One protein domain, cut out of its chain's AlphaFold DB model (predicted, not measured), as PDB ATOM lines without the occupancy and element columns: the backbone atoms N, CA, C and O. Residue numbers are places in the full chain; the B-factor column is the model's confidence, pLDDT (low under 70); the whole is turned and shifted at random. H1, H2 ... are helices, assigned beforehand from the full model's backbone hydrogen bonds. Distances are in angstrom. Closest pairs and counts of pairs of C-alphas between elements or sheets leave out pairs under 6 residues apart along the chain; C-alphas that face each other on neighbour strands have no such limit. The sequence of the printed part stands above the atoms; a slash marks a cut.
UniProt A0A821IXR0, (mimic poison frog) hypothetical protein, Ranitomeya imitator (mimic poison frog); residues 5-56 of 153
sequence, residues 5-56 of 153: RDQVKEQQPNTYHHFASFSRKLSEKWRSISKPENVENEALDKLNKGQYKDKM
ATOM      1  N   ARG A   5     -47.961  40.726   6.523       78.25
ATOM      2  CA  ARG A   5     -47.752  41.839   7.458       78.25
ATOM      3  C   ARG A   5     -48.994  42.708   7.633       78.25
ATOM      4  O   ARG A   5     -49.246  43.161   8.743       78.25
ATOM      5  N   ASP A   6     -49.729  42.945   6.557       81.62
ATOM      6  CA  ASP A   6     -50.932  43.771   6.568       81.62
ATOM      7  C   ASP A   6     -52.077  43.005   7.250       81.62
ATOM      8  O   ASP A   6     -52.733  43.552   8.128       81.62
ATOM      9  N   GLN A   7     -52.188  41.695   6.990       81.19
ATOM     10  CA  GLN A   7     -53.118  40.799   7.694       81.19
ATOM     11  C   GLN A   7     -52.885  40.786   9.214       81.19
ATOM     12  O   GLN A   7     -53.826  40.881   9.993       81.19
ATOM     13  N   VAL A   8     -51.627  40.679   9.658       79.50
ATOM     14  CA  VAL A   8     -51.305  40.666  11.098       79.50
ATOM     15  C   VAL A   8     -51.640  42.004  11.760       79.50
ATOM     16  O   VAL A   8     -52.100  42.016  12.899       79.50
ATOM     17  N   LYS A   9     -51.465  43.122  11.049       80.12
ATOM     18  CA  LYS A   9     -51.844  44.449  11.549       80.12
ATOM     19  C   LYS A   9     -53.356  44.636  11.660       80.12
ATOM     20  O   LYS A   9     -53.793  45.261  12.614       80.12
ATOM     21  N   GLU A  10     -54.141  44.108  10.724       82.75
ATOM     22  CA  GLU A  10     -55.610  44.168  10.801       82.75
ATOM     23  C   GLU A  10     -56.157  43.336  11.963       82.75
ATOM     24  O   GLU A  10     -57.074  43.766  12.654       82.75
ATOM     25  N   GLN A  11     -55.568  42.164  12.210       80.94
ATOM     26  CA  GLN A  11     -55.993  41.281  13.299       80.94
ATOM     27  C   GLN A  11     -55.585  41.812  14.679       80.94
ATOM     28  O   GLN A  11     -56.279  41.576  15.665       80.94
ATOM     29  N   GLN A  12     -54.442  42.499  14.770       77.94
ATOM     30  CA  GLN A  12     -53.864  42.974  16.031       77.94
ATOM     31  C   GLN A  12     -53.369  44.432  15.905       77.94
ATOM     32  O   GLN A  12     -52.161  44.685  15.959       77.94
ATOM     33  N   PRO A  13     -54.275  45.416  15.750       76.69
ATOM     34  CA  PRO A  13     -53.902  46.795  15.415       76.69
ATOM     35  C   PRO A  13     -53.128  47.533  16.521       76.69
ATOM     36  O   PRO A  13     -52.363  48.443  16.210       76.69
ATOM     37  N   ASN A  14     -53.262  47.120  17.787       76.44
ATOM     38  CA  ASN A  14     -52.589  47.736  18.942       76.44
ATOM     39  C   ASN A  14     -51.426  46.910  19.517       76.44
ATOM     40  O   ASN A  14     -50.892  47.245  20.575       76.44
ATOM     41  N   THR A  15     -51.008  45.840  18.837       79.12
ATOM     42  CA  THR A  15     -49.944  44.964  19.339       79.12
ATOM     43  C   THR A  15     -48.605  45.324  18.704       79.12
ATOM     44  O   THR A  15     -48.416  45.243  17.489       79.12
ATOM     45  N   TYR A  16     -47.625  45.688  19.532       78.88
ATOM     46  CA  TYR A  16     -46.250  45.851  19.072       78.88
ATOM     47  C   TYR A  16     -45.597  44.480  18.851       78.88
ATOM     48  O   TYR A  16     -45.431  43.688  19.779       78.88
ATOM     49  N   HIS A  17     -45.191  44.195  17.613       76.06
ATOM     50  CA  HIS A  17     -44.457  42.978  17.273       76.06
ATOM     51  C   HIS A  17     -42.966  43.270  17.095       76.06
ATOM     52  O   HIS A  17     -42.568  44.034  16.213       76.06
ATOM     53  N   HIS A  18     -42.126  42.608  17.893       86.31
ATOM     54  CA  HIS A  18     -40.678  42.659  17.718       86.31
ATOM     55  C   HIS A  18     -40.269  42.034  16.368       86.31
ATOM     56  O   HIS A  18     -40.713  40.942  16.011       86.31
ATOM     57  N   PHE A  19     -39.405  42.717  15.606       83.88
ATOM     58  CA  PHE A  19     -39.085  42.331  14.225       83.88
ATOM     59  C   PHE A  19     -38.527  40.907  14.106       83.88
ATOM     60  O   PHE A  19     -38.930  40.169  13.209       83.88
ATOM     61  N   ALA A  20     -37.645  40.489  15.022       88.56
ATOM     62  CA  ALA A  20     -37.020  39.169  14.952       88.56
ATOM     63  C   ALA A  20     -38.038  38.027  15.117       88.56
ATOM     64  O   ALA A  20     -38.008  37.052  14.363       88.56
ATOM     65  N   SER A  21     -38.983  38.159  16.053       85.12
ATOM     66  CA  SER A  21     -40.021  37.146  16.271       85.12
ATOM     67  C   SER A  21     -41.039  37.129  15.130       85.12
ATOM     68  O   SER A  21     -41.467  36.056  14.703       85.12
ATOM     69  N   PHE A  22     -41.369  38.298  14.577       84.75
ATOM     70  CA  PHE A  22     -42.232  38.419  13.404       84.75
ATOM     71  C   PHE A  22     -41.597  37.798  12.151       84.75
ATOM     72  O   PHE A  22     -42.241  37.007  11.462       84.75
ATOM     73  N   SER A  23     -40.320  38.089  11.885       86.62
ATOM     74  CA  SER A  23     -39.588  37.519  10.750       86.62
ATOM     75  C   SER A  23     -39.467  36.000  10.853       86.62
ATOM     76  O   SER A  23     -39.537  35.321   9.830       86.62
ATOM     77  N   ARG A  24     -39.305  35.451  12.066       88.88
ATOM     78  CA  ARG A  24     -39.246  33.998  12.265       88.88
ATOM     79  C   ARG A  24     -40.582  33.331  11.932       88.88
ATOM     80  O   ARG A  24     -40.602  32.428  11.103       88.88
ATOM     81  N   LYS A  25     -41.691  33.854  12.473       87.00
ATOM     82  CA  LYS A  25     -43.059  33.373  12.182       87.00
ATOM     83  C   LYS A  25     -43.401  33.448  10.691       87.00
ATOM     84  O   LYS A  25     -44.004  32.532  10.140       87.00
ATOM     85  N   LEU A  26     -42.989  34.527  10.025       85.62
ATOM     86  CA  LEU A  26     -43.116  34.684   8.575       85.62
ATOM     87  C   LEU A  26     -42.386  33.581   7.811       85.62
ATOM     88  O   LEU A  26     -42.937  33.000   6.879       85.62
ATOM     89  N   SER A  27     -41.144  33.303   8.206       85.88
ATOM     90  CA  SER A  27     -40.311  32.309   7.539       85.88
ATOM     91  C   SER A  27     -40.837  30.889   7.751       85.88
ATOM     92  O   SER A  27     -40.782  30.083   6.824       85.88
ATOM     93  N   GLU A  28     -41.360  30.593   8.942       88.38
ATOM     94  CA  GLU A  28     -42.052  29.338   9.255       88.38
ATOM     95  C   GLU A  28     -43.294  29.177   8.370       88.38
ATOM     96  O   GLU A  28     -43.401  28.183   7.656       88.38
ATOM     97  N   LYS A  29     -44.168  30.195   8.308       85.88
ATOM     98  CA  LYS A  29     -45.359  30.160   7.448       85.88
ATOM     99  C   LYS A  29     -44.990  29.986   5.977       85.88
ATOM    100  O   LYS A  29     -45.587  29.147   5.320       85.88
ATOM    101  N   TRP A  30     -43.981  30.712   5.485       84.06
ATOM    102  CA  TRP A  30     -43.506  30.615   4.100       84.06
ATOM    103  C   TRP A  30     -43.019  29.206   3.731       84.06
ATOM    104  O   TRP A  30     -43.287  28.732   2.632       84.06
ATOM    105  N   ARG A  31     -42.343  28.504   4.652       85.62
ATOM    106  CA  ARG A  31     -41.918  27.107   4.445       85.62
ATOM    107  C   ARG A  31     -43.089  26.124   4.398       85.62
ATOM    108  O   ARG A  31     -42.961  25.080   3.769       85.62
ATOM    109  N   SER A  32     -44.197  26.453   5.057       85.56
ATOM    110  CA  SER A  32     -45.411  25.632   5.114       85.56
ATOM    111  C   SER A  32     -46.436  25.960   4.021       85.56
ATOM    112  O   SER A  32     -47.502  25.347   4.007       85.56
ATOM    113  N   ILE A  33     -46.151  26.903   3.112       82.75
ATOM    114  CA  ILE A  33     -47.059  27.249   2.008       82.75
ATOM    115  C   ILE A  33     -47.239  26.050   1.072       82.75
ATOM    116  O   ILE A  33     -46.284  25.370   0.688       82.75
ATOM    117  N   SER A  34     -48.489  25.801   0.685       82.50
ATOM    118  CA  SER A  34     -48.845  24.725  -0.237       82.50
ATOM    119  C   SER A  34     -48.375  25.024  -1.671       82.50
ATOM    120  O   SER A  34     -48.272  26.177  -2.087       82.50
ATOM    121  N   LYS A  35     -48.113  23.983  -2.475       82.81
ATOM    122  CA  LYS A  35     -47.712  24.139  -3.889       82.81
ATOM    123  C   LYS A  35     -48.614  25.084  -4.709       82.81
ATOM    124  O   LYS A  35     -48.038  25.913  -5.408       82.81
ATOM    125  N   PRO A  36     -49.963  25.008  -4.661       80.00
ATOM    126  CA  PRO A  36     -50.807  25.898  -5.462       80.00
ATOM    127  C   PRO A  36     -50.681  27.370  -5.045       80.00
ATOM    128  O   PRO A  36     -50.525  28.235  -5.900       80.00
ATOM    129  N   GLU A  37     -50.637  27.657  -3.743       78.06
ATOM    130  CA  GLU A  37     -50.453  29.020  -3.226       78.06
ATOM    131  C   GLU A  37     -49.050  29.567  -3.562       78.06
ATOM    132  O   GLU A  37     -48.874  30.751  -3.850       78.06
ATOM    133  N   ASN A  38     -48.030  28.706  -3.617       85.25
ATOM    134  CA  ASN A  38     -46.696  29.105  -4.063       85.25
ATOM    135  C   ASN A  38     -46.664  29.498  -5.556       85.25
ATOM    136  O   ASN A  38     -45.939  30.419  -5.927       85.25
ATOM    137  N   VAL A  39     -47.470  28.855  -6.411       87.19
ATOM    138  CA  VAL A  39     -47.571  29.207  -7.842       87.19
ATOM    139  C   VAL A  39     -48.151  30.610  -8.026       87.19
ATOM    140  O   VAL A  39     -47.632  31.384  -8.832       87.19
ATOM    141  N   GLU A  40     -49.177  30.976  -7.255       87.44
ATOM    142  CA  GLU A  40     -49.740  32.333  -7.277       87.44
ATOM    143  C   GLU A  40     -48.714  33.379  -6.823       87.44
ATOM    144  O   GLU A  40     -48.552  34.423  -7.463       87.44
ATOM    145  N   ASN A  41     -47.955  33.073  -5.766       84.88
ATOM    146  CA  ASN A  41     -46.874  33.933  -5.291       84.88
ATOM    147  C   ASN A  41     -45.751  34.087  -6.335       84.88
ATOM    148  O   ASN A  41     -45.246  35.193  -6.540       84.88
ATOM    149  N   GLU A  42     -45.379  33.012  -7.037       88.75
ATOM    150  CA  GLU A  42     -44.385  33.059  -8.115       88.75
ATOM    151  C   GLU A  42     -44.879  33.891  -9.310       88.75
ATOM    152  O   GLU A  42     -44.118  34.670  -9.892       88.75
ATOM    153  N   ALA A  43     -46.159  33.769  -9.672       91.31
ATOM    154  CA  ALA A  43     -46.769  34.572 -10.728       91.31
ATOM    155  C   ALA A  43     -46.760  36.068 -10.371       91.31
ATOM    156  O   ALA A  43     -46.376  36.903 -11.198       91.31
ATOM    157  N   LEU A  44     -47.103  36.407  -9.123       89.19
ATOM    158  CA  LEU A  44     -47.075  37.782  -8.631       89.19
ATOM    159  C   LEU A  44     -45.644  38.343  -8.580       89.19
ATOM    160  O   LEU A  44     -45.419  39.488  -8.973       89.19
ATOM    161  N   ASP A  45     -44.656  37.542  -8.171       90.56
ATOM    162  CA  ASP A  45     -43.238  37.923  -8.205       90.56
ATOM    163  C   ASP A  45     -42.750  38.194  -9.637       90.56
ATOM    164  O   ASP A  45     -42.095  39.209  -9.890       90.56
ATOM    165  N   LYS A  46     -43.118  37.344 -10.607       94.44
ATOM    166  CA  LYS A  46     -42.803  37.562 -12.029       94.44
ATOM    167  C   LYS A  46     -43.409  38.867 -12.546       94.44
ATOM    168  O   LYS A  46     -42.699  39.638 -13.198       94.44
ATOM    169  N   LEU A  47     -44.673  39.144 -12.218       94.75
ATOM    170  CA  LEU A  47     -45.350  40.388 -12.591       94.75
ATOM    171  C   LEU A  47     -44.662  41.610 -11.964       94.75
ATOM    172  O   LEU A  47     -44.312  42.553 -12.675       94.75
ATOM    173  N   ASN A  48     -44.384  41.564 -10.660       93.06
ATOM    174  CA  ASN A  48     -43.707  42.638  -9.931       93.06
ATOM    175  C   ASN A  48     -42.299  42.905 -10.480       93.06
ATOM    176  O   ASN A  48     -41.907  44.059 -10.671       93.06
ATOM    177  N   LYS A  49     -41.540  41.849 -10.797       93.75
ATOM    178  CA  LYS A  49     -40.230  41.956 -11.458       93.75
ATOM    179  C   LYS A  49     -40.341  42.607 -12.834       93.75
ATOM    180  O   LYS A  49     -39.469  43.405 -13.179       93.75
ATOM    181  N   GLY A  50     -41.379  42.284 -13.608       94.12
ATOM    182  CA  GLY A  50     -41.673  42.923 -14.895       94.12
ATOM    183  C   GLY A  50     -41.931  44.420 -14.736       94.12
ATOM    184  O   GLY A  50     -41.177  45.238 -15.257       94.12
ATOM    185  N   GLN A  51     -42.899  44.780 -13.891       94.94
ATOM    186  CA  GLN A  51     -43.249  46.175 -13.612       94.94
ATOM    187  C   GLN A  51     -42.061  46.994 -13.095       94.94
ATOM    188  O   GLN A  51     -41.878  48.148 -13.481       94.94
ATOM    189  N   TYR A  52     -41.228  46.417 -12.222       92.50
ATOM    190  CA  TYR A  52     -40.027  47.090 -11.735       92.50
ATOM    191  C   TYR A  52     -39.009  47.321 -12.855       92.50
ATOM    192  O   TYR A  52     -38.435  48.406 -12.934       92.50
ATOM    193  N   LYS A  53     -38.785  46.332 -13.732       91.69
ATOM    194  CA  LYS A  53     -37.899  46.490 -14.895       91.69
ATOM    195  C   LYS A  53     -38.386  47.606 -15.817       91.69
ATOM    196  O   LYS A  53     -37.562  48.421 -16.222       91.69
ATOM    197  N   ASP A  54     -39.690  47.686 -16.071       93.25
ATOM    198  CA  ASP A  54     -40.283  48.729 -16.914       93.25
ATOM    199  C   ASP A  54     -40.165  50.112 -16.268       93.25
ATOM    200  O   ASP A  54     -39.668  51.050 -16.895       93.25
ATOM    201  N   LYS A  55     -40.496  50.229 -14.973       91.88
ATOM    202  CA  LYS A  55     -40.301  51.468 -14.194       91.88
ATOM    203  C   LYS A  55     -38.836  51.910 -14.172       91.88
ATOM    204  O   LYS A  55     -38.543  53.102 -14.218       91.88
ATOM    205  N   MET A  56     -37.902  50.962 -14.125       91.38
ATOM    206  CA  MET A  56     -36.463  51.232 -14.104       91.38
ATOM    207  C   MET A  56     -35.833  51.326 -15.499       91.38
ATOM    208  O   MET A  56     -34.636  51.598 -15.594       91.38
TER     209      MET A  56
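What this domain is: This is residues 5 to 56 of the 153 residues of the protein "(mimic poison frog) hypothetical protein" of Ranitomeya imitator (mimic poison frog) (UniProt A0A821IXR0). Two helices, H2 and H3, form the two sides of an open V, with a narrow turn at its point; the short helix H1 lies off to the H2 side, brought round by a loop, and the three helices have no contact with one another. The longer side of the V is H3, and its part from residue 42 onward sticks out as a free arm. The printed part has 52 residues, with three named helices in the order H1, H2, H3 and no named strand: the class is all helix. The whole is only just loose, close to extended, with a radius of gyration of the C-alphas of 14.5 A and spans of 37 by 28 by 19 A.

How they stand to each other: Start with H3, residues 35 to 55, the longest helix; residues 42 to 56, of which 42 to 55 belong to H3, stand free. Go back through residues 32 to 34, a tight link, and you reach H2, residues 19 to 31. H2 and H3 are apart, with no C-alpha of the one within 8 A of the other. Before H2, a short link of 7 residues leads back to H1, residues 5 to 11. H1 is apart from H2 and also from H3, by that same 8 A. Look at the backbone O and N atoms: in H1, H2 and H3 every O i to N i+4 pair is within hydrogen-bond range.

Where its parts are: Find C-alpha 35 at (-47.712, 24.139, -3.889); from there H3 runs 30.1 A to C-alpha 55 at (-40.301, 51.468, -14.194). H2 runs 18.3 A from Phe 19 to Arg 31. H1 begins at C-alpha 5, at (-47.752, 41.839, 7.458), and covers 10.1 A to Gln 11.

The domain as a whole: The two C-alphas farthest apart are those of Asn 14 and Asp 54, at 37.9 A. Residues 10 to 16 also stand free. The printed part has no cut, and neither link is long. The mean pLDDT of the printed part is 85.7, and no printed residue is under 70.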